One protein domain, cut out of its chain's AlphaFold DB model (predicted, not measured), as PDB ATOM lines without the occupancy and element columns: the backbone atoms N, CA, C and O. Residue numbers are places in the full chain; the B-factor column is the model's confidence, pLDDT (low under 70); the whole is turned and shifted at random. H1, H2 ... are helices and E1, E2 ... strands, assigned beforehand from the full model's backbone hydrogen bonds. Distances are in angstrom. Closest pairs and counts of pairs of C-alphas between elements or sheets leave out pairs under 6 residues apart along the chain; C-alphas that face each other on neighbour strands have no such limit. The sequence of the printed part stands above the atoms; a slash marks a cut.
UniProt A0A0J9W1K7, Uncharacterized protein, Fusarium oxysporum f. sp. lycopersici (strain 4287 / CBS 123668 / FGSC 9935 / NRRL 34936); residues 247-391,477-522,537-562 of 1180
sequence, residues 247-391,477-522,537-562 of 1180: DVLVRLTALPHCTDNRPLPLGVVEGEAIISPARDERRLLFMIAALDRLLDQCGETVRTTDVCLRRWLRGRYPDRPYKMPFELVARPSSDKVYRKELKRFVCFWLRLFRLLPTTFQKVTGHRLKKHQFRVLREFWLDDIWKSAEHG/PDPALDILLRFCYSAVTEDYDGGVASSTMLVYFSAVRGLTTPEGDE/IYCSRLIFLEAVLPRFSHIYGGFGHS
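AT A GLANCE: This is residues 247 to 391, 477 to 522 and 537 to 562 of the 1180 residues of an uncharacterized protein of Fusarium oxysporum f. sp. lycopersici (strain 4287 / CBS 123668 / FGSC 9935 / NRRL 34936) (UniProt A0A0J9W1K7). What shape do these atoms make? Two long helices, H2 and H4, cross as an X, and H7 and H9 pack on H2, with H6 beside H7 and H8 on H4. At one end of the longest axis lies a small hairpin of E1 and E2 with H1 and H5, and at the other end H3. What is it built of? The printed part has 217 residues, with nine named helices and two named strands in the order H1, E1, E2, H2 to H9; it is mostly helix, and the sheet E1 - E2 is antiparallel. The whole is compact, with a radius of gyration of the C-alphas of 18.0 A and spans of 57 by 41 by 35 A.

HOW THE PARTS SIT: How does the printed part begin? The closest C-alphas of H1, residues 247 to 252, and E1, residues 264 to 269, are those of Val 248 and Leu 266, 5.6 A apart. E1 and E2, residues 272 to 276, form an antiparallel hairpin at 154 degrees, with N 266 and O 274 at 2.9 A, within hydrogen-bond range. Which helix is the hub? H4, residues 332 to 353, touches five others, among them H2, residues 278 to 304, opposite ways at a steep tilt of 45 degrees, the closest C-alphas being Ile 288 and Lys 343 at 5.8 A. H8, residues 505 to 512, touches residues 345 to 349 of H4 about perpendicular, at 77 degrees, closest at C-alphas 345 and 509, 6.4 A. What of the others? H6, residues 370 to 381, touches H7, residues 479 to 492, at a shallow tilt of 19 degrees, opposite ways, closest at C-alphas 379 and 483, 6.5 A. H9, residues 537 to 548, touches H7, closest at C-alphas 489 and 543, 6.1 A, and only just touches H3, residues 307 to 314, with 3 pairs of C-alphas within 8 A, closest at 313 and 541, 6.9 A. H5, residues 357 to 364, only just touches H1, with 3 such pairs, closest at C-alphas 248 and 363, 6.7 A. Are the helix backbones complete? Every O i to N i+4 pair is within hydrogen-bond range in H1, H3 and H5 to H9; in H2 it is 22 of 23 and in H4 16 of 18.

IN THESE COORDINATES: Where are the anchors? C-alpha 247 opens H1 at (172.255, 171.666, 182.135), and C-alpha 548 ends H9 at (197.022, 160.847, 207.291). Which elements are long? H2 measures 39.7 A and H4 31.8 A from first to last C-alpha.

THE WHOLE: How is it cut? Residues 392 to 476 and 523 to 536 are not printed, with gaps of 20.3 A and 23.8 A. Which links are long? Those from H1 to E1, H3 to H4 and H7 to H8. Where is confidence low? Seventeen residues are under 70, among them 258 to 261 and 387 to 391.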
ATOM      1  N   ASP A 247     171.496 171.029 183.215       81.75
ATOM      2  CA  ASP A 247     172.255 171.666 182.135       81.75
ATOM      3  C   ASP A 247     173.387 172.573 182.651       81.75
ATOM      4  O   ASP A 247     174.518 172.520 182.167       81.75
ATOM      5  N   VAL A 248     173.115 173.369 183.692       87.50
ATOM      6  CA  VAL A 248     174.116 174.245 184.323       87.50
ATOM      7  C   VAL A 248     175.073 173.434 185.205       87.50
ATOM      8  O   VAL A 248     176.273 173.707 185.223       87.50
ATOM      9  N   LEU A 249     174.571 172.422 185.921       90.25
ATOM     10  CA  LEU A 249     175.373 171.545 186.778       90.25
ATOM     11  C   LEU A 249     176.398 170.731 185.980       90.25
ATOM     12  O   LEU A 249     177.553 170.657 186.392       90.25
ATOM     13  N   VAL A 250     176.016 170.184 184.824       88.12
ATOM     14  CA  VAL A 250     176.930 169.473 183.919       88.12
ATOM     15  C   VAL A 250     178.021 170.420 183.413       88.12
ATOM     16  O   VAL A 250     179.209 170.112 183.545       88.12
ATOM     17  N   ARG A 251     177.652 171.615 182.931       87.69
ATOM     18  CA  ARG A 251     178.598 172.625 182.408       87.69
ATOM     19  C   ARG A 251     179.557 173.164 183.470       87.69
ATOM     20  O   ARG A 251     180.730 173.388 183.176       87.69
ATOM     21  N   LEU A 252     179.118 173.273 184.725       91.25
ATOM     22  CA  LEU A 252     179.990 173.592 185.862       91.25
ATOM     23  C   LEU A 252     181.147 172.585 186.037       91.25
ATOM     24  O   LEU A 252     182.183 172.974 186.574       91.25
ATOM     25  N   THR A 253     181.018 171.337 185.559       91.94
ATOM     26  CA  THR A 253     182.080 170.307 185.621       91.94
ATOM     27  C   THR A 253     183.111 170.365 184.483       91.94
ATOM     28  O   THR A 253     184.001 169.519 184.443       91.94
ATOM     29  N   ALA A 254     183.047 171.332 183.561       90.19
ATOM     30  CA  ALA A 254     184.064 171.496 182.515       90.19
ATOM     31  C   ALA A 254     185.466 171.781 183.101       90.19
ATOM     32  O   ALA A 254     185.587 172.311 184.207       90.19
ATOM     33  N   LEU A 255     186.544 171.500 182.364       90.75
ATOM     34  CA  LEU A 255     187.871 172.031 182.716       90.75
ATOM     35  C   LEU A 255     188.092 173.389 182.028       90.75
ATOM     36  O   LEU A 255     187.579 173.580 180.928       90.75
ATOM     37  N   PRO A 256     188.811 174.338 182.654       86.12
ATOM     38  CA  PRO A 256     189.206 175.574 181.986       86.12
ATOM     39  C   PRO A 256     190.170 175.272 180.825       86.12
ATOM     40  O   PRO A 256     191.045 174.412 180.951       86.12
ATOM     41  N   HIS A 257     190.034 175.994 179.712       75.69
ATOM     42  CA  HIS A 257     190.944 175.879 178.570       75.69
ATOM     43  C   HIS A 257     192.176 176.774 178.753       75.69
ATOM     44  O   HIS A 257     192.073 177.913 179.198       75.69
ATOM     45  N   CYS A 258     193.349 176.254 178.393       58.44
ATOM     46  CA  CYS A 258     194.648 176.915 178.549       58.44
ATOM     47  C   CYS A 258     194.894 178.075 177.565       58.44
ATOM     48  O   CYS A 258     195.694 178.960 177.860       58.44
ATOM     49  N   THR A 259     194.228 178.071 176.410       55.53
ATOM     50  CA  THR A 259     194.465 179.003 175.296       55.53
ATOM     51  C   THR A 259     193.554 180.228 175.300       55.53
ATOM     52  O   THR A 259     193.936 181.272 174.775       55.53
ATOM     53  N   ASP A 260     192.356 180.124 175.879       55.34
ATOM     54  CA  ASP A 260     191.290 181.100 175.665       55.34
ATOM     55  C   ASP A 260     191.022 181.934 176.927       55.34
ATOM     56  O   ASP A 260     190.414 181.484 177.896       55.34
ATOM     57  N   ASN A 261     191.458 183.198 176.909       64.75
ATOM     58  CA  ASN A 261     191.326 184.151 178.022       64.75
ATOM     59  C   ASN A 261     189.889 184.726 178.114       64.75
ATOM     60  O   ASN A 261     189.680 185.940 178.195       64.75
ATOM     61  N   ARG A 262     188.883 183.845 178.019       73.62
ATOM     62  CA  ARG A 262     187.449 184.143 177.857       73.62
ATOM     63  C   ARG A 262     186.634 183.683 179.074       73.62
ATOM     64  O   ARG A 262     187.055 182.777 179.789       73.62
ATOM     65  N   PRO A 263     185.462 184.289 179.341       82.06
ATOM     66  CA  PRO A 263     184.532 183.761 180.332       82.06
ATOM     67  C   PRO A 263     183.848 182.484 179.820       82.06
ATOM     68  O   PRO A 263     183.453 182.417 178.656       82.06
ATOM     69  N   LEU A 264     183.653 181.498 180.697       85.31
ATOM     70  CA  LEU A 264     182.949 180.251 180.377       85.31
ATOM     71  C   LEU A 264     181.424 180.456 180.515       85.31
ATOM     72  O   LEU A 264     180.966 180.740 181.626       85.31
ATOM     73  N   PRO A 265     180.611 180.306 179.451       84.00
ATOM     74  CA  PRO A 265     179.155 180.369 179.560       84.00
ATOM     75  C   PRO A 265     178.598 179.112 180.242       84.00
ATOM     76  O   PRO A 265     178.721 178.002 179.730       84.00
ATOM     77  N   LEU A 266     177.953 179.286 181.397       83.94
ATOM     78  CA  LEU A 266     177.411 178.184 182.200       83.94
ATOM     79  C   LEU A 266     175.936 177.889 181.879       83.94
ATOM     80  O   LEU A 266     175.513 176.742 181.972       83.94
ATOM     81  N   GLY A 267     175.156 178.890 181.461       83.62
ATOM     82  CA  GLY A 267     173.770 178.713 181.010       83.62
ATOM     83  C   GLY A 267     172.893 179.940 181.264       83.62
ATOM     84  O   GLY A 267     173.397 181.009 181.597       83.62
ATOM     85  N   VAL A 268     171.573 179.789 181.122       82.06
ATOM     86  CA  VAL A 268     170.594 180.868 181.363       82.06
ATOM     87  C   VAL A 268     169.596 180.454 182.443       82.06
ATOM     88  O   VAL A 268     168.946 179.409 182.335       82.06
ATOM     89  N   VAL A 269     169.440 181.281 183.479       78.88
ATOM     90  CA  VAL A 269     168.522 181.060 184.608       78.88
ATOM     91  C   VAL A 269     167.620 182.280 184.759       78.88
ATOM     92  O   VAL A 269     168.095 183.384 184.979       78.88
ATOM     93  N   GLU A 270     166.305 182.075 184.617       74.31
ATOM     94  CA  GLU A 270     165.274 183.135 184.670       74.31
ATOM     95  C   GLU A 270     165.466 184.295 183.665       74.31
ATOM     96  O   GLU A 270     164.868 185.354 183.816       74.31
ATOM     97  N   GLY A 271     166.250 184.073 182.604       68.88
ATOM     98  CA  GLY A 271     166.584 185.069 181.577       68.88
ATOM     99  C   GLY A 271     167.987 185.664 181.729       68.88
ATOM    100  O   GLY A 271     168.545 186.138 180.744       68.88
ATOM    101  N   GLU A 272     168.596 185.554 182.911       77.69
ATOM    102  CA  GLU A 272     169.961 186.016 183.167       77.69
ATOM    103  C   GLU A 272     171.001 184.985 182.711       77.69
ATOM    104  O   GLU A 272     170.888 183.788 183.003       77.69
ATOM    105  N   ALA A 273     172.036 185.452 182.012       83.25
ATOM    106  CA  ALA A 273     173.143 184.621 181.553       83.25
ATOM    107  C   ALA A 273     174.172 184.415 182.677       83.25
ATOM    108  O   ALA A 273     174.843 185.351 183.112       83.25
ATOM    109  N   ILE A 274     174.328 183.171 183.129       87.19
ATOM    110  CA  ILE A 274     175.366 182.787 184.083       87.19
ATOM    111  C   ILE A 274     176.660 182.519 183.311       87.19
ATOM    112  O   ILE A 274     176.711 181.647 182.441       87.19
ATOM    113  N   ILE A 275     177.722 183.231 183.682       87.62
ATOM    114  CA  ILE A 275     179.083 183.032 183.176       87.62
ATOM    115  C   ILE A 275     180.060 182.859 184.342       87.62
ATOM    116  O   ILE A 275     179.886 183.475 185.394       87.62
ATOM    117  N   SER A 276     181.110 182.064 184.144       89.38
ATOM    118  CA  SER A 276     182.298 182.096 185.000       89.38
ATOM    119  C   SER A 276     183.293 183.120 184.430       89.38
ATOM    120  O   SER A 276     183.631 183.020 183.247       89.38
ATOM    121  N   PRO A 277     183.744 184.139 185.189       89.12
ATOM    122  CA  PRO A 277     184.637 185.175 184.666       89.12
ATOM    123  C   PRO A 277     186.005 184.638 184.220       89.12
ATOM    124  O   PRO A 277     186.588 183.790 184.888       89.12
ATOM    125  N   ALA A 278     186.603 185.230 183.180       84.56
ATOM    126  CA  ALA A 278     187.942 184.853 182.691       84.56
ATOM    127  C   ALA A 278     189.061 184.964 183.756       84.56
ATOM    128  O   ALA A 278     190.073 184.271 183.683       84.56
ATOM    129  N   ARG A 279     188.889 185.827 184.771       85.56
ATOM    130  CA  ARG A 279     189.769 185.898 185.955       85.56
ATOM    131  C   ARG A 279     189.672 184.634 186.810       85.56
ATOM    132  O   ARG A 279     190.691 184.115 187.256       85.56
ATOM    133  N   ASP A 280     188.453 184.157 187.027       89.31
ATOM    134  CA  ASP A 280     188.171 183.004 187.872       89.31
ATOM    135  C   ASP A 280     188.615 181.717 187.156       89.31
ATOM    136  O   ASP A 280     189.279 180.890 187.772       89.31
ATOM    137  N   GLU A 281     188.387 181.602 185.841       90.69
ATOM    138  CA  GLU A 281     188.929 180.505 185.020       90.69
ATOM    139  C   GLU A 281     190.468 180.492 184.991       90.69
ATOM    140  O   GLU A 281     191.070 179.428 185.144       90.69
ATOM    141  N   ARG A 282     191.133 181.658 184.897       85.31
ATOM    142  CA  ARG A 282     192.599 181.733 185.041       85.31
ATOM    143  C   ARG A 282     193.072 181.263 186.415       85.31
ATOM    144  O   ARG A 282     194.003 180.468 186.484       85.31
ATOM    145  N   ARG A 283     192.417 181.677 187.507       89.19
ATOM    146  CA  ARG A 283     192.729 181.170 188.857       89.19
ATOM    147  C   ARG A 283     192.537 179.648 188.950       89.19
ATOM    148  O   ARG A 283     193.378 178.975 189.543       89.19
ATOM    149  N   LEU A 284     191.501 179.099 188.311       90.94
ATOM    150  CA  LEU A 284     191.281 177.652 188.236       90.94
ATOM    151  C   LEU A 284     192.393 176.910 187.479       90.94
ATOM    152  O   LEU A 284     192.772 175.833 187.932       90.94
ATOM    153  N   LEU A 285     192.961 177.471 186.399       89.44
ATOM    154  CA  LEU A 285     194.117 176.877 185.699       89.44
ATOM    155  C   LEU A 285     195.317 176.676 186.640       89.44
ATOM    156  O   LEU A 285     195.874 175.579 186.700       89.44
ATOM    157  N   PHE A 286     195.676 177.693 187.433       88.19
ATOM    158  CA  PHE A 286     196.755 177.569 188.423       88.19
ATOM    159  C   PHE A 286     196.431 176.533 189.511       88.19
ATOM    160  O   PHE A 286     197.299 175.742 189.884       88.19
ATOM    161  N   MET A 287     195.182 176.494 189.989       92.94
ATOM    162  CA  MET A 287     194.738 175.524 190.997       92.94
ATOM    163  C   MET A 287     194.802 174.078 190.482       92.94
ATOM    164  O   MET A 287     195.292 173.209 191.199       92.94
ATOM    165  N   ILE A 288     194.387 173.794 189.239       93.00
ATOM    166  CA  ILE A 288     194.474 172.426 188.690       93.00
ATOM    167  C   ILE A 288     195.908 172.004 188.340       93.00
ATOM    168  O   ILE A 288     196.207 170.813 188.409       93.00
ATOM    169  N   ALA A 289     196.800 172.950 188.028       91.38
ATOM    170  CA  ALA A 289     198.229 172.682 187.835       91.38
ATOM    171  C   ALA A 289     198.973 172.445 189.166       91.38
ATOM    172  O   ALA A 289     199.925 171.668 189.222       91.38
ATOM    173  N   ALA A 290     198.535 173.076 190.260       93.06
ATOM    174  CA  ALA A 290     198.986 172.734 191.610       93.06
ATOM    175  C   ALA A 290     198.411 171.387 192.088       93.06
ATOM    176  O   ALA A 290     199.101 170.637 192.775       93.06
ATOM    177  N   LEU A 291     197.197 171.023 191.656       94.31
ATOM    178  CA  LEU A 291     196.608 169.714 191.949       94.31
ATOM    179  C   LEU A 291     197.351 168.555 191.266       94.31
ATOM    180  O   LEU A 291     197.449 167.486 191.859       94.31
ATOM    181  N   ASP A 292     197.916 168.749 190.066       93.69
ATOM    182  CA  ASP A 292     198.803 167.737 189.467       93.69
ATOM    183  C   ASP A 292     200.025 167.471 190.353       93.69
ATOM    184  O   ASP A 292     200.267 166.318 190.700       93.69
ATOM    185  N   ARG A 293     200.723 168.532 190.794       93.31
ATOM    186  CA  ARG A 293     201.880 168.419 191.700       93.31
ATOM    187  C   ARG A 293     201.516 167.731 193.020       93.31
ATOM    188  O   ARG A 293     202.275 166.887 193.490       93.31
ATOM    189  N   LEU A 294     200.349 168.042 193.593       93.94
ATOM    190  CA  LEU A 294     199.860 167.362 194.798       93.94
ATOM    191  C   LEU A 294     199.656 165.859 194.555       93.94
ATOM    192  O   LEU A 294     200.040 165.047 195.392       93.94
ATOM    193  N   LEU A 295     199.075 165.473 193.417       93.75
ATOM    194  CA  LEU A 295     198.846 164.064 193.085       93.75
ATOM    195  C   LEU A 295     200.147 163.320 192.733       93.75
ATOM    196  O   LEU A 295     200.245 162.126 193.013       93.75
ATOM    197  N   ASP A 296     201.164 164.011 192.210       92.50
ATOM    198  CA  ASP A 296     202.516 163.457 192.055       92.50
ATOM    199  C   ASP A 296     203.178 163.178 193.412       92.50
ATOM    200  O   ASP A 296     203.754 162.100 193.596       92.50
ATOM    201  N   GLN A 297     203.028 164.091 194.383       91.06
ATOM    202  CA  GLN A 297     203.483 163.884 195.763       91.06
ATOM    203  C   GLN A 297     202.735 162.725 196.441       91.06
ATOM    204  O   GLN A 297     203.385 161.823 196.971       91.06
ATOM    205  N   CYS A 298     201.399 162.674 196.326       92.94
ATOM    206  CA  CYS A 298     200.592 161.542 196.803       92.94
ATOM    207  C   CYS A 298     201.096 160.213 196.214       92.94
ATOM    208  O   CYS A 298     201.134 159.188 196.896       92.94
ATOM    209  N   GLY A 299     201.513 160.228 194.943       91.94
ATOM    210  CA  GLY A 299     202.146 159.092 194.285       91.94
ATOM    211  C   GLY A 299     203.451 158.654 194.955       91.94
ATOM    212  O   GLY A 299     203.671 157.457 195.126       91.94
ATOM    213  N   GLU A 300     204.303 159.587 195.379       90.50
ATOM    214  CA  GLU A 300     205.569 159.267 196.051       90.50
ATOM    215  C   GLU A 300     205.365 158.730 197.474       90.50
ATOM    216  O   GLU A 300     206.014 157.760 197.880       90.50
ATOM    217  N   THR A 301     204.384 159.267 198.202       91.62
ATOM    218  CA  THR A 301     203.950 158.706 199.488       91.62
ATOM    219  C   THR A 301     203.413 157.284 199.315       91.62
ATOM    220  O   THR A 301     203.771 156.408 200.098       91.62
ATOM    221  N   VAL A 302     202.652 156.976 198.253       92.81
ATOM    222  CA  VAL A 302     202.257 155.584 197.943       92.81
ATOM    223  C   VAL A 302     203.469 154.703 197.622       92.81
ATOM    224  O   VAL A 302     203.548 153.597 198.155       92.81
ATOM    225  N   ARG A 303     204.420 155.156 196.792       91.69
ATOM    226  CA  ARG A 303     205.624 154.367 196.440       91.69
ATOM    227  C   ARG A 303     206.460 153.993 197.662       91.69
ATOM    228  O   ARG A 303     207.028 152.906 197.688       91.69
ATOM    229  N   THR A 304     206.513 154.875 198.658       88.44
ATOM    230  CA  THR A 304     207.348 154.709 199.859       88.44
ATOM    231  C   THR A 304     206.581 154.274 201.114       88.44
ATOM    232  O   THR A 304     207.188 154.035 202.155       88.44
ATOM    233  N   THR A 305     205.264 154.061 201.009       91.00
ATOM    234  CA  THR A 305     204.453 153.404 202.045       91.00
ATOM    235  C   THR A 305     204.535 151.881 201.910       91.00
ATOM    236  O   THR A 305     204.333 151.319 200.830       91.00
ATOM    237  N   ASP A 306     204.772 151.199 203.031       92.31
ATOM    238  CA  ASP A 306     204.867 149.737 203.095       92.31
ATOM    239  C   ASP A 306     203.600 148.999 202.600       92.31
ATOM    240  O   ASP A 306     202.469 149.486 202.700       92.31
ATOM    241  N   VAL A 307     203.799 147.777 202.094       89.62
ATOM    242  CA  VAL A 307     202.757 146.877 201.581       89.62
ATOM    243  C   VAL A 307     201.658 146.622 202.618       89.62
ATOM    244  O   VAL A 307     200.482 146.642 202.251       89.62
ATOM    245  N   CYS A 308     201.985 146.438 203.903       90.62
ATOM    246  CA  CYS A 308     200.993 146.226 204.960       90.62
ATOM    247  C   CYS A 308     200.046 147.429 205.079       90.62
ATOM    248  O   CYS A 308     198.823 147.281 205.029       90.62
ATOM    249  N   LEU A 309     200.598 148.643 205.155       93.06
ATOM    250  CA  LEU A 309     199.816 149.880 205.234       93.06
ATOM    251  C   LEU A 309     198.988 150.107 203.959       93.06
ATOM    252  O   LEU A 309     197.825 150.508 204.044       93.06
ATOM    253  N   ARG A 310     199.524 149.769 202.779       94.25
ATOM    254  CA  ARG A 310     198.775 149.840 201.513       94.25
ATOM    255  C   ARG A 310     197.658 148.795 201.411       94.25
ATOM    256  O   ARG A 310     196.631 149.097 200.806       94.25
ATOM    257  N   ARG A 311     197.791 147.611 202.023       93.44
ATOM    258  CA  ARG A 311     196.698 146.622 202.158       93.44
ATOM    259  C   ARG A 311     195.570 147.136 203.057       93.44
ATOM    260  O   ARG A 311     194.398 146.967 202.720       93.44
ATOM    261  N   TRP A 312     195.902 147.824 204.154       93.38
ATOM    262  CA  TRP A 312     194.905 148.516 204.982       93.38
ATOM    263  C   TRP A 312     194.206 149.648 204.218       93.38
ATOM    264  O   TRP A 312     192.983 149.705 204.240       93.38
ATOM    265  N   LEU A 313     194.940 150.495 203.486       92.69
ATOM    266  CA  LEU A 313     194.371 151.590 202.677       92.69
ATOM    267  C   LEU A 313     193.401 151.106 201.581       92.69
ATOM    268  O   LEU A 313     192.440 151.805 201.252       92.69
ATOM    269  N   ARG A 314     193.639 149.922 200.999       91.50
ATOM    270  CA  ARG A 314     192.715 149.318 200.027       91.50
ATOM    271  C   ARG A 314     191.492 148.678 200.695       91.50
ATOM    272  O   ARG A 314     190.413 148.709 200.104       91.50
ATOM    273  N   GLY A 315     191.642 148.146 201.910       86.00
ATOM    274  CA  GLY A 315     190.591 147.449 202.655       86.00
ATOM    275  C   GLY A 315     189.336 148.287 202.902       86.00
ATOM    276  O   GLY A 315     189.409 149.380 203.463       86.00
ATOM    277  N   ARG A 316     188.176 147.730 202.527       84.69
ATOM    278  CA  ARG A 316     186.844 148.275 202.842       84.69
ATOM    279  C   ARG A 316     186.485 148.136 204.318       84.69
ATOM    280  O   ARG A 316     185.821 149.012 204.857       84.69
ATOM    281  N   TYR A 317     186.820 147.005 204.927       88.38
ATOM    282  CA  TYR A 317     186.258 146.608 206.215       88.38
ATOM    283  C   TYR A 317     187.096 147.170 207.381       88.38
ATOM    284  O   TYR A 317     188.321 147.292 207.254       88.38
ATOM    285  N   PRO A 318     186.485 147.603 208.497       87.00
ATOM    286  CA  PRO A 318     187.190 148.303 209.579       87.00
ATOM    287  C   PRO A 318     188.153 147.392 210.361       87.00
ATOM    288  O   PRO A 318     189.179 147.844 210.878       87.00
ATOM    289  N   ASP A 319     187.833 146.111 210.432       88.06
ATOM    290  CA  ASP A 319     188.505 145.028 211.145       88.06
ATOM    291  C   ASP A 319     189.723 144.470 210.395       88.06
ATOM    292  O   ASP A 319     190.764 144.300 211.029       88.06
ATOM    293  N   ARG A 320     189.642 144.274 209.068       86.94
ATOM    294  CA  ARG A 320     190.624 143.497 208.281       86.94
ATOM    295  C   ARG A 320     191.262 144.237 207.083       86.94
ATOM    296  O   ARG A 320     190.627 145.104 206.478       86.94
ATOM    297  N   PRO A 321     192.531 143.934 206.725       86.94
ATOM    298  CA  PRO A 321     193.206 144.484 205.545       86.94
ATOM    299  C   PRO A 321     192.824 143.718 204.268       86.94
ATOM    300  O   PRO A 321     192.577 142.517 204.317       86.94
ATOM    301  N   TYR A 322     192.871 144.366 203.097       86.00
ATOM    302  CA  TYR A 322     192.613 143.661 201.832       86.00
ATOM    303  C   TYR A 322     193.720 142.646 201.494       86.00
ATOM    304  O   TYR A 322     194.851 142.747 201.983       86.00
ATOM    305  N   LYS A 323     193.417 141.682 200.616       82.25
ATOM    306  CA  LYS A 323     194.394 140.704 200.099       82.25
ATOM    307  C   LYS A 323     195.557 141.375 199.350       82.25
ATOM    308  O   LYS A 323     196.712 141.096 199.655       82.25
ATOM    309  N   MET A 324     195.260 142.335 198.472       75.56
ATOM    310  CA  MET A 324     196.257 143.102 197.704       75.56
ATOM    311  C   MET A 324     196.533 144.492 198.308       75.56
ATOM    312  O   MET A 324     195.641 145.085 198.921       75.56
ATOM    313  N   PRO A 325     197.732 145.073 198.115       89.69
ATOM    314  CA  PRO A 325     197.967 146.476 198.434       89.69
ATOM    315  C   PRO A 325     197.162 147.422 197.525       89.69
ATOM    316  O   PRO A 325     196.676 147.051 196.452       89.69
ATOM    317  N   PHE A 326     197.043 148.676 197.959       92.06
ATOM    318  CA  PHE A 326     196.794 149.812 197.076       92.06
ATOM    319  C   PHE A 326     198.027 150.067 196.197       92.06
ATOM    320  O   PHE A 326     199.164 150.019 196.678       92.06
ATOM    321  N   GLU A 327     197.806 150.341 194.916       87.62
ATOM    322  CA  GLU A 327     198.848 150.551 193.907       87.62
ATOM    323  C   GLU A 327     198.468 151.721 192.995       87.62
ATOM    324  O   GLU A 327     197.290 152.062 192.867       87.62
ATOM    325  N   LEU A 328     199.470 152.347 192.375       88.75
ATOM    326  CA  LEU A 328     199.258 153.432 191.421       88.75
ATOM    327  C   LEU A 328     198.801 152.887 190.064       88.75
ATOM    328  O   LEU A 328     199.206 151.803 189.646       88.75
ATOM    329  N   VAL A 329     197.993 153.669 189.347       84.12
ATOM    330  CA  VAL A 329     197.533 153.327 187.995       84.12
ATOM    331  C   VAL A 329     198.730 153.214 187.041       84.12
ATOM    332  O   VAL A 329     199.421 154.193 186.769       84.12
ATOM    333  N   ALA A 330     198.969 152.008 186.518       69.69
ATOM    334  CA  ALA A 330     200.195 151.675 185.788       69.69
ATOM    335  C   ALA A 330     200.324 152.325 184.394       69.69
ATOM    336  O   ALA A 330     201.444 152.507 183.914       69.69
ATOM    337  N   ARG A 331     199.214 152.678 183.725       71.38
ATOM    338  CA  ARG A 331     199.246 153.364 182.419       71.38
ATOM    339  C   ARG A 331     199.066 154.885 182.562       71.38
ATOM    340  O   ARG A 331     198.047 155.315 183.106       71.38
ATOM    341  N   PRO A 332     199.959 155.714 181.981       73.75
ATOM    342  CA  PRO A 332     199.840 157.178 182.025       73.75
ATOM    343  C   PRO A 332     198.569 157.751 181.377       73.75
ATOM    344  O   PRO A 332     198.125 158.831 181.759       73.75
ATOM    345  N   SER A 333     197.970 157.056 180.402       70.69
ATOM    346  CA  SER A 333     196.670 157.435 179.826       70.69
ATOM    347  C   SER A 333     195.557 157.347 180.873       70.69
ATOM    348  O   SER A 333     194.818 158.310 181.079       70.69
ATOM    349  N   SER A 334     195.492 156.223 181.586       76.44
ATOM    350  CA  SER A 334     194.528 155.992 182.656       76.44
ATOM    351  C   SER A 334     194.755 156.960 183.825       76.44
ATOM    352  O   SER A 334     193.798 157.592 184.262       76.44
ATOM    353  N   ASP A 335     195.999 157.193 184.268       83.94
ATOM    354  CA  ASP A 335     196.288 158.170 185.336       83.94
ATOM    355  C   ASP A 335     195.778 159.584 184.983       83.94
ATOM    356  O   ASP A 335     195.039 160.193 185.762       83.94
ATOM    357  N   LYS A 336     196.032 160.071 183.755       87.44
ATOM    358  CA  LYS A 336     195.474 161.348 183.261       87.44
ATOM    359  C   LYS A 336     193.943 161.408 183.378       87.44
ATOM    360  O   LYS A 336     193.408 162.446 183.771       87.44
ATOM    361  N   VAL A 337     193.231 160.319 183.073       88.25
ATOM    362  CA  VAL A 337     191.759 160.241 183.171       88.25
ATOM    363  C   VAL A 337     191.269 160.259 184.624       88.25
ATOM    364  O   VAL A 337     190.223 160.846 184.902       88.25
ATOM    365  N   TYR A 338     192.015 159.672 185.561       90.56
ATOM    366  CA  TYR A 338     191.679 159.701 186.989       90.56
ATOM    367  C   TYR A 338     191.892 161.113 187.563       90.56
ATOM    368  O   TYR A 338     190.970 161.689 188.145       90.56
ATOM    369  N   ARG A 339     193.048 161.737 187.285       93.38
ATOM    370  CA  ARG A 339     193.333 163.138 187.659       93.38
ATOM    371  C   ARG A 339     192.318 164.124 187.072       93.38
ATOM    372  O   ARG A 339     191.925 165.070 187.756       93.38
ATOM    373  N   LYS A 340     191.855 163.898 185.831       93.81
ATOM    374  CA  LYS A 340     190.815 164.712 185.165       93.81
ATOM    375  C   LYS A 340     189.559 164.830 186.037       93.81
ATOM    376  O   LYS A 340     189.021 165.926 186.152       93.81
ATOM    377  N   GLU A 341     189.125 163.757 186.697       93.94
ATOM    378  CA  GLU A 341     187.881 163.768 187.476       93.94
ATOM    379  C   GLU A 341     188.006 164.534 188.807       93.94
ATOM    380  O   GLU A 341     187.090 165.276 189.166       93.94
ATOM    381  N   LEU A 342     189.158 164.472 189.496       94.62
ATOM    382  CA  LEU A 342     189.393 165.304 190.689       94.62
ATOM    383  C   LEU A 342     189.555 166.794 190.329       94.62
ATOM    384  O   LEU A 342     189.048 167.661 191.040       94.62
ATOM    385  N   LYS A 343     190.172 167.112 189.181       95.62
ATOM    386  CA  LYS A 343     190.199 168.487 188.645       95.62
ATOM    387  C   LYS A 343     188.788 169.019 188.387       95.62
ATOM    388  O   LYS A 343     188.479 170.140 188.786       95.62
ATOM    389  N   ARG A 344     187.908 168.203 187.788       95.62
ATOM    390  CA  ARG A 344     186.490 168.551 187.582       95.62
ATOM    391  C   ARG A 344     185.766 168.821 188.905       95.62
ATOM    392  O   ARG A 344     185.005 169.781 188.963       95.62
ATOM    393  N   PHE A 345     186.025 168.036 189.956       96.50
ATOM    394  CA  PHE A 345     185.478 168.268 191.303       96.50
ATOM    395  C   PHE A 345     185.870 169.649 191.858       96.50
ATOM    396  O   PHE A 345     184.998 170.402 192.301       96.50
ATOM    397  N   VAL A 346     187.159 170.004 191.781       95.62
ATOM    398  CA  VAL A 346     187.672 171.307 192.236       95.62
ATOM    399  C   VAL A 346     187.053 172.452 191.424       95.62
ATOM    400  O   VAL A 346     186.489 173.380 192.003       95.62
ATOM    401  N   CYS A 347     187.070 172.374 190.088       95.19
ATOM    402  CA  CYS A 347     186.475 173.403 189.232       95.19
ATOM    403  C   CYS A 347     184.965 173.575 189.470       95.19
ATOM    404  O   CYS A 347     184.493 174.707 189.577       95.19
ATOM    405  N   PHE A 348     184.217 172.475 189.601       95.75
ATOM    406  CA  PHE A 348     182.772 172.486 189.842       95.75
ATOM    407  C   PHE A 348     182.408 173.268 191.106       95.75
ATOM    408  O   PHE A 348     181.635 174.227 191.039       95.75
ATOM    409  N   TRP A 349     182.991 172.901 192.251       94.69
ATOM    410  CA  TRP A 349     182.628 173.513 193.528       94.69
ATOM    411  C   TRP A 349     183.046 174.972 193.640       94.69
ATOM    412  O   TRP A 349     182.318 175.770 194.231       94.69
ATOM    413  N   LEU A 350     184.178 175.342 193.043       94.44
ATOM    414  CA  LEU A 350     184.657 176.719 193.064       94.44
ATOM    415  C   LEU A 350     183.825 177.617 192.145       94.44
ATOM    416  O   LEU A 350     183.348 178.648 192.610       94.44
ATOM    417  N   ARG A 351     183.529 177.216 190.899       93.44
ATOM    418  CA  ARG A 351     182.601 177.986 190.042       93.44
ATOM    419  C   ARG A 351     181.224 178.130 190.687       93.44
ATOM    420  O   ARG A 351     180.649 179.215 190.673       93.44
ATOM    421  N   LEU A 352     180.719 177.060 191.302       90.88
ATOM    422  CA  LEU A 352     179.430 177.060 191.987       90.88
ATOM    423  C   LEU A 352     179.423 177.999 193.213       90.88
ATOM    424  O   LEU A 352     178.472 178.757 193.396       90.88
ATOM    425  N   PHE A 353     180.501 178.020 194.006       91.69
ATOM    426  CA  PHE A 353     180.718 178.967 195.114       91.69
ATOM    427  C   PHE A 353     180.782 180.436 194.659       91.69
ATOM    428  O   PHE A 353     180.426 181.335 195.422       91.69
ATOM    429  N   ARG A 354     181.223 180.694 193.423       91.62
ATOM    430  CA  ARG A 354     181.360 182.045 192.858       91.62
ATOM    431  C   ARG A 354     180.052 182.637 192.323       91.62
ATOM    432  O   ARG A 354     180.008 183.835 192.048       91.62
ATOM    433  N   LEU A 355     178.977 181.847 192.241       87.38
ATOM    434  CA  LEU A 355     177.633 182.342 191.932       87.38
ATOM    435  C   LEU A 355     177.038 183.136 193.112       87.38
ATOM    436  O   LEU A 355     177.353 182.888 194.276       87.38
ATOM    437  N   LEU A 356     176.104 184.055 192.835       80.94
ATOM    438  CA  LEU A 356     175.339 184.710 193.904       80.94
ATOM    439  C   LEU A 356     174.553 183.653 194.712       80.94
ATOM    440  O   LEU A 356     174.025 182.720 194.106       80.94
ATOM    441  N   PRO A 357     174.371 183.797 196.042       83.19
ATOM    442  CA  PRO A 357     173.681 182.788 196.861       83.19
ATOM    443  C   PRO A 357     172.240 182.471 196.426       83.19
ATOM    444  O   PRO A 357     171.746 181.368 196.652       83.19
ATOM    445  N   THR A 358     171.560 183.425 195.784       82.00
ATOM    446  CA  THR A 358     170.253 183.230 195.139       82.00
ATOM    447  C   THR A 358     170.361 182.361 193.886       82.00
ATOM    448  O   THR A 358     169.564 181.445 193.704       82.00
ATOM    449  N   THR A 359     171.368 182.603 193.046       85.00
ATOM    450  CA  THR A 359     171.666 181.826 191.836       85.00
ATOM    451  C   THR A 359     172.152 180.415 192.172       85.00
ATOM    452  O   THR A 359     171.661 179.462 191.575       85.00
ATOM    453  N   PHE A 360     173.014 180.249 193.187       87.88
ATOM    454  CA  PHE A 360     173.407 178.940 193.735       87.88
ATOM    455  C   PHE A 360     172.172 178.078 194.028       87.88
ATOM    456  O   PHE A 360     172.089 176.926 193.599       87.88
ATOM    457  N   GLN A 361     171.187 178.652 194.729       86.38
ATOM    458  CA  GLN A 361     169.981 177.931 195.137       86.38
ATOM    459  C   GLN A 361     169.042 177.608 193.964       86.38
ATOM    460  O   GLN A 361     168.343 176.599 194.011       86.38
ATOM    461  N   LYS A 362     169.063 178.410 192.893       85.75
ATOM    462  CA  LYS A 362     168.337 178.139 191.640       85.75
ATOM    463  C   LYS A 362     169.019 177.085 190.759       85.75
ATOM    464  O   LYS A 362     168.339 176.414 189.994       85.75
ATOM    465  N   VAL A 363     170.343 176.938 190.857       85.56
ATOM    466  CA  VAL A 363     171.121 175.947 190.092       85.56
ATOM    467  C   VAL A 363     171.130 174.577 190.777       85.56
ATOM    468  O   VAL A 363     170.967 173.564 190.105       85.56
ATOM    469  N   THR A 364     171.273 174.529 192.104       84.69
ATOM    470  CA  THR A 364     171.365 173.266 192.870       84.69
ATOM    471  C   THR A 364     170.042 172.776 193.459       84.69
ATOM    472  O   THR A 364     169.934 171.615 193.843       84.69
ATOM    473  N   GLY A 365     169.044 173.656 193.597       82.12
ATOM    474  CA  GLY A 365     167.802 173.387 194.327       82.12
ATOM    475  C   GLY A 365     167.912 173.470 195.859       82.12
ATOM    476  O   GLY A 365     166.880 173.450 196.537       82.12
ATOM    477  N   HIS A 366     169.120 173.604 196.421       81.81
ATOM    478  CA  HIS A 366     169.382 173.690 197.864       81.81
ATOM    479  C   HIS A 366     170.308 174.868 198.216       81.81
ATOM    480  O   HIS A 366     170.655 175.687 197.374       81.81
ATOM    481  N   ARG A 367     170.672 175.025 199.492       83.62
ATOM    482  CA  ARG A 367     171.595 176.086 199.942       83.62
ATOM    483  C   ARG A 367     172.964 175.484 200.246       83.62
ATOM    484  O   ARG A 367     173.043 174.316 200.622       83.62
ATOM    485  N   LEU A 368     174.021 176.279 200.099       85.44
ATOM    486  CA  LEU A 368     175.370 175.902 200.523       85.44
ATOM    487  C   LEU A 368     175.439 175.884 202.058       85.44
ATOM    488  O   LEU A 368     174.991 176.839 202.701       85.44
ATOM    489  N   LYS A 369     175.979 174.814 202.654       87.12
ATOM    490  CA  LYS A 369     176.069 174.685 204.118       87.12
ATOM    491  C   LYS A 369     177.100 175.651 204.714       87.12
ATOM    492  O   LYS A 369     178.041 176.080 204.046       87.12
ATOM    493  N   LYS A 370     176.977 175.948 206.016       86.94
ATOM    494  CA  LYS A 370     177.867 176.890 206.725       86.94
ATOM    495  C   LYS A 370     179.330 176.424 206.790       86.94
ATOM    496  O   LYS A 370     180.212 177.279 206.779       86.94
ATOM    497  N   HIS A 371     179.617 175.120 206.867       89.31
ATOM    498  CA  HIS A 371     181.000 174.619 206.810       89.31
ATOM    499  C   HIS A 371     181.529 174.545 205.379       89.31
ATOM    500  O   HIS A 371     182.620 175.045 205.144       89.31
ATOM    501  N   GLN A 372     180.740 174.053 204.421       91.50
ATOM    502  CA  GLN A 372     181.114 174.030 202.999       91.50
ATOM    503  C   GLN A 372     181.465 175.438 202.490       91.50
ATOM    504  O   GLN A 372     182.537 175.646 201.929       91.50
ATOM    505  N   PHE A 373     180.625 176.442 202.781       90.56
ATOM    506  CA  PHE A 373     180.919 177.850 202.478       90.56
ATOM    507  C   PHE A 373     182.208 178.344 203.149       90.56
ATOM    508  O   PHE A 373     182.917 179.154 202.564       90.56
ATOM    509  N   ARG A 374     182.517 177.875 204.366       91.38
ATOM    510  CA  ARG A 374     183.741 178.244 205.085       91.38
ATOM    511  C   ARG A 374     184.976 177.676 204.386       91.38
ATOM    512  O   ARG A 374     185.827 178.458 203.991       91.38
ATOM    513  N   VAL A 375     184.999 176.365 204.144       92.12
ATOM    514  CA  VAL A 375     186.095 175.641 203.477       92.12
ATOM    515  C   VAL A 375     186.349 176.196 202.071       92.12
ATOM    516  O   VAL A 375     187.488 176.493 201.719       92.12
ATOM    517  N   LEU A 376     185.289 176.429 201.287       93.44
ATOM    518  CA  LEU A 376     185.387 177.030 199.950       93.44
ATOM    519  C   LEU A 376     185.878 178.485 199.990       93.44
ATOM    520  O   LEU A 376     186.658 178.895 199.131       93.44
ATOM    521  N   ARG A 377     185.457 179.267 200.992       92.12
ATOM    522  CA  ARG A 377     185.897 180.656 201.169       92.12
ATOM    523  C   ARG A 377     187.347 180.753 201.628       92.12
ATOM    524  O   ARG A 377     188.058 181.609 201.114       92.12
ATOM    525  N   GLU A 378     187.758 179.925 202.581       90.25
ATOM    526  CA  GLU A 378     189.135 179.843 203.076       90.25
ATOM    527  C   GLU A 378     190.065 179.456 201.922       90.25
ATOM    528  O   GLU A 378     190.973 180.216 201.606       90.25
ATOM    529  N   PHE A 379     189.748 178.382 201.189       92.50
ATOM    530  CA  PHE A 379     190.523 177.958 200.022       92.50
ATOM    531  C   PHE A 379     190.585 179.014 198.897       92.50
ATOM    532  O   PHE A 379     191.652 179.243 198.333       92.50
ATOM    533  N   TRP A 380     189.467 179.664 198.539       91.94
ATOM    534  CA  TRP A 380     189.437 180.604 197.404       91.94
ATOM    535  C   TRP A 380     190.021 181.989 197.717       91.94
ATOM    536  O   TRP A 380     190.515 182.663 196.809       91.94
ATOM    537  N   LEU A 381     189.923 182.457 198.967       90.62
ATOM    538  CA  LEU A 381     190.437 183.770 199.379       90.62
ATOM    539  C   LEU A 381     191.880 183.736 199.890       90.62
ATOM    540  O   LEU A 381     192.402 184.804 200.204       90.62
ATOM    541  N   ASP A 382     192.500 182.555 199.951       90.31
ATOM    542  CA  ASP A 382     193.881 182.374 200.387       90.31
ATOM    543  C   ASP A 382     194.855 183.296 199.623       90.31
ATOM    544  O   ASP A 382     194.757 183.497 198.404       90.31
ATOM    545  N   ASP A 383     195.791 183.884 200.369       84.62
ATOM    546  CA  ASP A 383     196.736 184.886 199.887       84.62
ATOM    547  C   ASP A 383     197.697 184.323 198.834       84.62
ATOM    548  O   ASP A 383     198.136 185.065 197.949       84.62
ATOM    549  N   ILE A 384     197.963 183.015 198.861       85.81
ATOM    550  CA  ILE A 384     198.865 182.351 197.911       85.81
ATOM    551  C   ILE A 384     198.365 182.461 196.463       85.81
ATOM    552  O   ILE A 384     199.164 182.508 195.531       85.81
ATOM    553  N   TRP A 385     197.047 182.573 196.257       85.12
ATOM    554  CA  TRP A 385     196.447 182.687 194.927       85.12
ATOM    555  C   TRP A 385     196.474 184.120 194.373       85.12
ATOM    556  O   TRP A 385     195.959 184.351 193.276       85.12
ATOM    557  N   LYS A 386     197.017 185.104 195.108       73.19
ATOM    558  CA  LYS A 386     197.095 186.514 194.674       73.19
ATOM    559  C   LYS A 386     198.235 186.768 193.685       73.19
ATOM    560  O   LYS A 386     198.047 187.521 192.735       73.19
ATOM    561  N   SER A 387     199.384 186.110 193.853       61.50
ATOM    562  CA  SER A 387     200.522 186.195 192.916       61.50
ATOM    563  C   SER A 387     200.126 185.753 191.499       61.50
ATOM    564  O   SER A 387     200.430 186.427 190.513       61.50
ATOM    565  N   ALA A 388     199.332 184.683 191.420       56.00
ATOM    566  CA  ALA A 388     198.724 184.145 190.206       56.00
ATOM    567  C   ALA A 388     197.757 185.111 189.481       56.00
ATOM    568  O   ALA A 388     197.364 184.849 188.347       56.00
ATOM    569  N   GLU A 389     197.362 186.236 190.091       53.41
ATOM    570  CA  GLU A 389     196.507 187.238 189.437       53.41
ATOM    571  C   GLU A 389     197.289 188.354 188.729       53.41
ATOM    572  O   GLU A 389     196.666 189.178 188.056       53.41
ATOM    573  N   HIS A 390     198.609 188.450 188.929       50.97
ATOM    574  CA  HIS A 390     199.439 189.579 188.465       50.97
ATOM    575  C   HIS A 390     200.655 189.156 187.624       50.97
ATOM    576  O   HIS A 390     201.290 190.013 187.015       50.97
ATOM    577  N   GLY A 391     200.983 187.862 187.570       45.16
ATOM    578  CA  GLY A 391     201.993 187.343 186.650       45.16
ATOM    579  C   GLY A 391     201.469 187.286 185.215       45.16
ATOM    580  O   GLY A 391     200.471 186.613 184.952       45.16
ATOM    581  N   PRO A 477     208.720 174.176 200.771       65.69
ATOM    582  CA  PRO A 477     207.303 174.134 201.094       65.69
ATOM    583  C   PRO A 477     206.517 174.851 199.992       65.69
ATOM    584  O   PRO A 477     206.823 175.997 199.658       65.69
ATOM    585  N   ASP A 478     205.505 174.181 199.441       84.75
ATOM    586  CA  ASP A 478     204.598 174.720 198.423       84.75
ATOM    587  C   ASP A 478     203.201 174.911 199.045       84.75
ATOM    588  O   ASP A 478     202.397 173.974 199.072       84.75
ATOM    589  N   PRO A 479     202.876 176.121 199.548       87.44
ATOM    590  CA  PRO A 479     201.589 176.410 200.174       87.44
ATOM    591  C   PRO A 479     200.359 176.076 199.314       87.44
ATOM    592  O   PRO A 479     199.269 175.887 199.858       87.44
ATOM    593  N   ALA A 480     200.505 175.984 197.984       88.62
ATOM    594  CA  ALA A 480     199.406 175.611 197.097       88.62
ATOM    595  C   ALA A 480     199.027 174.132 197.243       88.62
ATOM    596  O   ALA A 480     197.840 173.809 197.217       88.62
ATOM    597  N   LEU A 481     200.010 173.251 197.447       90.19
ATOM    598  CA  LEU A 481     199.791 171.825 197.713       90.19
ATOM    599  C   LEU A 481     199.170 171.648 199.097       90.19
ATOM    600  O   LEU A 481     198.176 170.943 199.232       90.19
ATOM    601  N   ASP A 482     199.686 172.362 200.094       90.38
ATOM    602  CA  ASP A 482     199.176 172.390 201.465       90.38
ATOM    603  C   ASP A 482     197.685 172.764 201.563       90.38
ATOM    604  O   ASP A 482     196.911 172.070 202.233       90.38
ATOM    605  N   ILE A 483     197.256 173.853 200.907       91.88
ATOM    606  CA  ILE A 483     195.850 174.282 200.963       91.88
ATOM    607  C   ILE A 483     194.943 173.406 200.084       91.88
ATOM    608  O   ILE A 483     193.794 173.161 200.458       91.88
ATOM    609  N   LEU A 484     195.450 172.874 198.960       93.38
ATOM    610  CA  LEU A 484     194.740 171.875 198.151       93.38
ATOM    611  C   LEU A 484     194.543 170.567 198.918       93.38
ATOM    612  O   LEU A 484     193.439 170.029 198.903       93.38
ATOM    613  N   LEU A 485     195.558 170.089 199.642       94.44
ATOM    614  CA  LEU A 485     195.452 168.903 200.486       94.44
ATOM    615  C   LEU A 485     194.434 169.131 201.601       94.44
ATOM    616  O   LEU A 485     193.543 168.304 201.776       94.44
ATOM    617  N   ARG A 486     194.486 170.281 202.294       93.75
ATOM    618  CA  ARG A 486     193.478 170.648 203.305       93.75
ATOM    619  C   ARG A 486     192.066 170.657 202.715       93.75
ATOM    620  O   ARG A 486     191.156 170.105 203.333       93.75
ATOM    621  N   PHE A 487     191.872 171.250 201.536       95.69
ATOM    622  CA  PHE A 487     190.573 171.315 200.858       95.69
ATOM    623  C   PHE A 487     190.061 169.932 200.436       95.69
ATOM    624  O   PHE A 487     188.941 169.555 200.784       95.69
ATOM    625  N   CYS A 488     190.880 169.156 199.723       95.75
ATOM    626  CA  CYS A 488     190.509 167.832 199.239       95.75
ATOM    627  C   CYS A 488     190.291 166.849 200.399       95.75
ATOM    628  O   CYS A 488     189.306 166.119 200.377       95.75
ATOM    629  N   TYR A 489     191.134 166.868 201.437       95.81
ATOM    630  CA  TYR A 489     190.951 166.036 202.629       95.81
ATOM    631  C   TYR A 489     189.653 166.386 203.365       95.81
ATOM    632  O   TYR A 489     188.850 165.494 203.622       95.81
ATOM    633  N   SER A 490     189.375 167.680 203.583       95.00
ATOM    634  CA  SER A 490     188.117 168.140 204.203       95.00
ATOM    635  C   SER A 490     186.865 167.725 203.421       95.00
ATOM    636  O   SER A 490     185.791 167.622 204.007       95.00
ATOM    637  N   ALA A 491     186.984 167.507 202.107       95.25
ATOM    638  CA  ALA A 491     185.904 166.980 201.279       95.25
ATOM    639  C   ALA A 491     185.810 165.445 201.316       95.25
ATOM    640  O   ALA A 491     184.703 164.922 201.231       95.25
ATOM    641  N   VAL A 492     186.933 164.724 201.446       95.56
ATOM    642  CA  VAL A 492     186.984 163.254 201.620       95.56
ATOM    643  C   VAL A 492     186.435 162.830 202.986       95.56
ATOM    644  O   VAL A 492     185.753 161.812 203.071       95.56
ATOM    645  N   THR A 493     186.669 163.626 204.031       95.06
ATOM    646  CA  THR A 493     186.202 163.379 205.406       95.06
ATOM    647  C   THR A 493     184.995 164.250 205.798       95.06
ATOM    648  O   THR A 493     184.878 164.646 206.954       95.06
ATOM    649  N   GLU A 494     184.116 164.622 204.855       94.25
ATOM    650  CA  GLU A 494     182.901 165.393 205.181       94.25
ATOM    651  C   GLU A 494     181.775 164.479 205.696       94.25
ATOM    652  O   GLU A 494     181.255 163.658 204.945       94.25
ATOM    653  N   ASP A 495     181.330 164.670 206.939       89.12
ATOM    654  CA  ASP A 495     180.196 163.925 207.504       89.12
ATOM    655  C   ASP A 495     178.844 164.252 206.836       89.12
ATOM    656  O   ASP A 495     178.573 165.381 206.400       89.12
ATOM    657  N   TYR A 496     177.936 163.269 206.818       90.69
ATOM    658  CA  TYR A 496     176.557 163.462 206.357       90.69
ATOM    659  C   TYR A 496     175.770 164.416 207.271       90.69
ATOM    660  O   TYR A 496     175.458 164.106 208.420       90.69
ATOM    661  N   ASP A 497     175.308 165.533 206.712       84.94
ATOM    662  CA  ASP A 497     174.343 166.416 207.374       84.94
ATOM    663  C   ASP A 497     172.937 165.797 207.289       84.94
ATOM    664  O   ASP A 497     172.515 165.323 206.230       84.94
ATOM    665  N   GLY A 498     172.234 165.733 208.422       79.56
ATOM    666  CA  GLY A 498     170.930 165.070 208.543       79.56
ATOM    667  C   GLY A 498     170.910 163.582 208.156       79.56
ATOM    668  O   GLY A 498     169.837 163.059 207.864       79.56
ATOM    669  N   GLY A 499     172.067 162.909 208.097       81.19
ATOM    670  CA  GLY A 499     172.188 161.526 207.613       81.19
ATOM    671  C   GLY A 499     172.057 161.360 206.090       81.19
ATOM    672  O   GLY A 499     171.933 160.234 205.613       81.19
ATOM    673  N   VAL A 500     172.082 162.447 205.311       85.25
ATOM    674  CA  VAL A 500     171.911 162.411 203.849       85.25
ATOM    675  C   VAL A 500     173.267 162.442 203.136       85.25
ATOM    676  O   VAL A 500     173.965 163.458 203.166       85.25
ATOM    677  N   ALA A 501     173.609 161.365 202.421       87.94
ATOM    678  CA  ALA A 501     174.887 161.230 201.711       87.94
ATOM    679  C   ALA A 501     175.129 162.339 200.671       87.94
ATOM    680  O   ALA A 501     176.175 162.992 200.678       87.94
ATOM    681  N   SER A 502     174.122 162.635 199.837       86.75
ATOM    682  CA  SER A 502     174.160 163.703 198.822       86.75
ATOM    683  C   SER A 502     174.198 165.125 199.396       86.75
ATOM    684  O   SER A 502     174.234 166.088 198.634       86.75
ATOM    685  N   SER A 503     174.231 165.281 200.723       88.69
ATOM    686  CA  SER A 503     174.532 166.566 201.353       88.69
ATOM    687  C   SER A 503     176.029 166.910 201.303       88.69
ATOM    688  O   SER A 503     176.369 168.084 201.449       88.69
ATOM    689  N   THR A 504     176.918 165.925 201.124       92.88
ATOM    690  CA  THR A 504     178.380 166.119 201.081       92.88
ATOM    691  C   THR A 504     178.868 166.582 199.706       92.88
ATOM    692  O   THR A 504     178.267 166.275 198.672       92.88
ATOM    693  N   MET A 505     179.990 167.304 199.675       94.56
ATOM    694  CA  MET A 505     180.539 167.901 198.457       94.56
ATOM    695  C   MET A 505     180.941 166.852 197.413       94.56
ATOM    696  O   MET A 505     180.649 167.016 196.224       94.56
ATOM    697  N   LEU A 506     181.591 165.763 197.834       94.69
ATOM    698  CA  LEU A 506     182.036 164.704 196.925       94.69
ATOM    699  C   LEU A 506     180.875 163.846 196.400       94.69
ATOM    700  O   LEU A 506     180.832 163.569 195.200       94.69
ATOM    701  N   VAL A 507     179.900 163.479 197.243       94.19
ATOM    702  CA  VAL A 507     178.745 162.685 196.789       94.19
ATOM    703  C   VAL A 507     177.851 163.507 195.866       94.19
ATOM    704  O   VAL A 507     177.481 163.006 194.805       94.19
ATOM    705  N   TYR A 508     177.562 164.772 196.188       93.94
ATOM    706  CA  TYR A 508     176.782 165.636 195.296       93.94
ATOM    707  C   TYR A 508     177.483 165.851 193.944       93.94
ATOM    708  O   TYR A 508     176.842 165.739 192.900       93.94
ATOM    709  N   PHE A 509     178.807 166.063 193.934       95.56
ATOM    710  CA  PHE A 509     179.571 166.111 192.682       95.56
ATOM    711  C   PHE A 509     179.472 164.795 191.897       95.56
ATOM    712  O   PHE A 509     179.189 164.827 190.701       95.56
ATOM    713  N   SER A 510     179.636 163.636 192.549       94.69
ATOM    714  CA  SER A 510     179.479 162.340 191.876       94.69
ATOM    715  C   SER A 510     178.076 162.177 191.282       94.69
ATOM    716  O   SER A 510     177.949 161.740 190.146       94.69
ATOM    717  N   ALA A 511     177.028 162.623 191.980       92.12
ATOM    718  CA  ALA A 511     175.657 162.578 191.484       92.12
ATOM    719  C   ALA A 511     175.463 163.469 190.244       92.12
ATOM    720  O   ALA A 511     174.798 163.053 189.299       92.12
ATOM    721  N   VAL A 512     176.093 164.651 190.198       92.38
ATOM    722  CA  VAL A 512     176.120 165.514 189.000       92.38
ATOM    723  C   VAL A 512     176.869 164.843 187.846       92.38
ATOM    724  O   VAL A 512     176.447 164.935 186.697       92.38
ATOM    725  N   ARG A 513     177.942 164.099 188.133       93.62
ATOM    726  CA  ARG A 513     178.629 163.253 187.142       93.62
ATOM    727  C   ARG A 513     177.835 161.997 186.750       93.62
ATOM    728  O   ARG A 513     178.258 161.288 185.843       93.62
ATOM    729  N   GLY A 514     176.688 161.749 187.388       87.50
ATOM    730  CA  GLY A 514     175.676 160.759 187.013       87.50
ATOM    731  C   GLY A 514     174.635 161.259 186.002       87.50
ATOM    732  O   GLY A 514     173.752 160.488 185.630       87.50
ATOM    733  N   LEU A 515     174.726 162.514 185.555       86.44
ATOM    734  CA  LEU A 515     173.916 163.091 184.477       86.44
ATOM    735  C   LEU A 515     174.587 162.877 183.107       86.44
ATOM    736  O   LEU A 515     175.816 162.815 183.017       86.44
ATOM    737  N   THR A 516     173.795 162.799 182.037       78.06
ATOM    738  CA  THR A 516     174.297 162.823 180.650       78.06
ATOM    739  C   THR A 516     174.954 164.154 180.279       78.06
ATOM    740  O   THR A 516     174.666 165.210 180.837       78.06
ATOM    741  N   THR A 517     175.849 164.112 179.295       76.44
ATOM    742  CA  THR A 517     176.457 165.288 178.654       76.44
ATOM    743  C   THR A 517     175.915 165.443 177.232       76.44
ATOM    744  O   THR A 517     175.757 164.415 176.573       76.44
ATOM    745  N   PRO A 518     175.690 166.672 176.721       68.50
ATOM    746  CA  PRO A 518     175.926 167.972 177.373       68.50
ATOM    747  C   PRO A 518     174.782 168.501 178.264       68.50
ATOM    748  O   PRO A 518     175.045 169.322 179.144       68.50
ATOM    749  N   GLU A 519     173.535 168.069 178.053       69.69
ATOM    750  CA  GLU A 519     172.338 168.726 178.618       69.69
ATOM    751  C   GLU A 519     171.892 168.235 180.008       69.69
ATOM    752  O   GLU A 519     171.166 168.956 180.697       69.69
ATOM    753  N   GLY A 520     172.311 167.045 180.451       76.31
ATOM    754  CA  GLY A 520     171.872 166.457 181.724       76.31
ATOM    755  C   GLY A 520     170.395 166.052 181.752       76.31
ATOM    756  O   GLY A 520     169.728 166.211 182.776       76.31
ATOM    757  N   ASP A 521     169.885 165.577 180.618       70.00
ATOM    758  CA  ASP A 521     168.505 165.152 180.375       70.00
ATOM    759  C   ASP A 521     168.189 163.725 180.869       70.00
ATOM    760  O   ASP A 521     167.069 163.459 181.309       70.00
ATOM    761  N   GLU A 522     169.177 162.828 180.859       79.62
ATOM    762  CA  GLU A 522     169.080 161.448 181.341       79.62
ATOM    763  C   GLU A 522     170.076 161.143 182.481       79.62
ATOM    764  O   GLU A 522     171.014 161.885 182.781       79.62
ATOM    765  N   ILE A 537     187.170 157.146 194.158       94.81
ATOM    766  CA  ILE A 537     187.692 156.279 195.227       94.81
ATOM    767  C   ILE A 537     189.229 156.271 195.213       94.81
ATOM    768  O   ILE A 537     189.850 156.488 196.252       94.81
ATOM    769  N   TYR A 538     189.857 156.077 194.049       94.75
ATOM    770  CA  TYR A 538     191.320 156.109 193.911       94.75
ATOM    771  C   TYR A 538     191.908 157.468 194.316       94.75
ATOM    772  O   TYR A 538     192.803 157.525 195.159       94.75
ATOM    773  N   CYS A 539     191.365 158.570 193.787       95.38
ATOM    774  CA  CYS A 539     191.808 159.916 194.151       95.38
ATOM    775  C   CYS A 539     191.581 160.229 195.640       95.38
ATOM    776  O   CYS A 539     192.427 160.868 196.261       95.38
ATOM    777  N   SER A 540     190.494 159.735 196.238       95.75
ATOM    778  CA  SER A 540     190.236 159.892 197.676       95.75
ATOM    779  C   SER A 540     191.230 159.090 198.523       95.75
ATOM    780  O   SER A 540     191.731 159.623 199.507       95.75
ATOM    781  N   ARG A 541     191.593 157.856 198.126       95.69
ATOM    782  CA  ARG A 541     192.649 157.061 198.790       95.69
ATOM    783  C   ARG A 541     194.026 157.740 198.715       95.69
ATOM    784  O   ARG A 541     194.744 157.703 199.710       95.69
ATOM    785  N   LEU A 542     194.372 158.389 197.596       95.56
ATOM    786  CA  LEU A 542     195.608 159.179 197.461       95.56
ATOM    787  C   LEU A 542     195.648 160.361 198.443       95.56
ATOM    788  O   LEU A 542     196.548 160.440 199.275       95.56
ATOM    789  N   ILE A 543     194.641 161.237 198.379       96.06
ATOM    790  CA  ILE A 543     194.519 162.427 199.237       96.06
ATOM    791  C   ILE A 543     194.468 162.049 200.725       96.06
ATOM    792  O   ILE A 543     195.085 162.708 201.560       96.06
ATOM    793  N   PHE A 544     193.755 160.973 201.062       95.88
ATOM    794  CA  PHE A 544     193.670 160.464 202.426       95.88
ATOM    795  C   PHE A 544     195.020 159.947 202.939       95.88
ATOM    796  O   PHE A 544     195.380 160.244 204.075       95.88
ATOM    797  N   LEU A 545     195.789 159.211 202.123       94.75
ATOM    798  CA  LEU A 545     197.108 158.734 202.543       94.75
ATOM    799  C   LEU A 545     198.075 159.898 202.792       94.75
ATOM    800  O   LEU A 545     198.734 159.892 203.825       94.75
ATOM    801  N   GLU A 546     198.123 160.899 201.908       93.50
ATOM    802  CA  GLU A 546     199.007 162.063 202.084       93.50
ATOM    803  C   GLU A 546     198.646 162.875 203.337       93.50
ATOM    804  O   GLU A 546     199.520 163.261 204.102       93.50
ATOM    805  N   ALA A 547     197.359 163.090 203.615       91.94
ATOM    806  CA  ALA A 547     196.932 163.808 204.817       91.94
ATOM    807  C   ALA A 547     197.170 163.011 206.116       91.94
ATOM    808  O   ALA A 547     197.537 163.575 207.154       91.94
ATOM    809  N   VAL A 548     196.954 161.690 206.089       91.81
ATOM    810  CA  VAL A 548     197.022 160.847 207.291       91.81
ATOM    811  C   VAL A 548     198.438 160.361 207.577       91.81
ATOM    812  O   VAL A 548     198.813 160.367 208.744       91.81
ATOM    813  N   LEU A 549     199.243 160.002 206.575       90.88
ATOM    814  CA  LEU A 549     200.647 159.584 206.707       90.88
ATOM    815  C   LEU A 549     201.561 160.361 205.722       90.88
ATOM    816  O   LEU A 549     202.186 159.736 204.866       90.88
ATOM    817  N   PRO A 550     201.668 161.699 205.836       87.56
ATOM    818  CA  PRO A 550     202.450 162.522 204.909       87.56
ATOM    819  C   PRO A 550     203.926 162.115 204.859       87.56
ATOM    820  O   PRO A 550     204.565 161.984 205.912       87.56
ATOM    821  N   ARG A 551     204.488 162.000 203.646       81.81
ATOM    822  CA  ARG A 551     205.945 161.883 203.445       81.81
ATOM    823  C   ARG A 551     206.647 163.207 203.754       81.81
ATOM    824  O   ARG A 551     207.697 163.204 204.391       81.81
ATOM    825  N   PHE A 552     206.056 164.323 203.329       79.50
ATOM    826  CA  PHE A 552     206.592 165.676 203.497       79.50
ATOM    827  C   PHE A 552     205.639 166.529 204.351       79.50
ATOM    828  O   PHE A 552     204.425 166.357 204.301       79.50
ATOM    829  N   SER A 553     206.161 167.439 205.179       77.69
ATOM    830  CA  SER A 553     205.325 168.153 206.157       77.69
ATOM    831  C   SER A 553     204.565 169.333 205.550       77.69
ATOM    832  O   SER A 553     205.148 170.381 205.275       77.69
ATOM    833  N   HIS A 554     203.240 169.219 205.490       80.69
ATOM    834  CA  HIS A 554     202.340 170.296 205.082       80.69
ATOM    835  C   HIS A 554     202.046 171.250 206.252       80.69
ATOM    836  O   HIS A 554     200.963 171.239 206.849       80.69
ATOM    837  N   ILE A 555     203.040 172.065 206.619       76.00
ATOM    838  CA  ILE A 555     202.978 172.995 207.762       76.00
ATOM    839  C   ILE A 555     201.886 174.062 207.563       76.00
ATOM    840  O   ILE A 555     201.158 174.378 208.504       76.00
ATOM    841  N   TYR A 556     201.720 174.581 206.344       78.25
ATOM    842  CA  TYR A 556     200.677 175.554 205.999       78.25
ATOM    843  C   TYR A 556     199.288 174.891 205.954       78.25
ATOM    844  O   TYR A 556     198.289 175.488 206.366       78.25
ATOM    845  N   GLY A 557     199.238 173.620 205.538       72.56
ATOM    846  CA  GLY A 557     198.064 172.741 205.498       72.56
ATOM    847  C   GLY A 557     197.647 172.212 206.876       72.56
ATOM    848  O   GLY A 557     196.493 171.832 207.076       72.56
ATOM    849  N   GLY A 558     198.528 172.311 207.874       76.56
ATOM    850  CA  GLY A 558     198.302 171.847 209.244       76.56
ATOM    851  C   GLY A 558     198.535 170.346 209.447       76.56
ATOM    852  O   GLY A 558     198.250 169.840 210.531       76.56
ATOM    853  N   PHE A 559     199.068 169.636 208.448       76.75
ATOM    854  CA  PHE A 559     199.439 168.226 208.567       76.75
ATOM    855  C   PHE A 559     200.930 168.134 208.908       76.75
ATOM    856  O   PHE A 559     201.802 168.200 208.041       76.75
ATOM    857  N   GLY A 560     201.225 168.010 210.202       67.06
ATOM    858  CA  GLY A 560     202.586 167.768 210.672       67.06
ATOM    859  C   GLY A 560     203.108 166.381 210.275       67.06
ATOM    860  O   GLY A 560     202.320 165.441 210.105       67.06
ATOM    861  N   HIS A 561     204.439 166.278 210.186       64.88
ATOM    862  CA  HIS A 561     205.215 165.058 209.923       64.88
ATOM    863  C   HIS A 561     204.583 163.763 210.471       64.88
ATOM    864  O   HIS A 561     204.070 163.703 211.596       64.88
ATOM    865  N   SER A 562     204.683 162.687 209.689       68.12
ATOM    866  CA  SER A 562     204.286 161.354 210.137       68.12
ATOM    867  C   SER A 562     205.218 160.846 211.259       68.12
ATOM    868  O   SER A 562     206.439 160.987 211.150       68.12
TER     869      SER A 562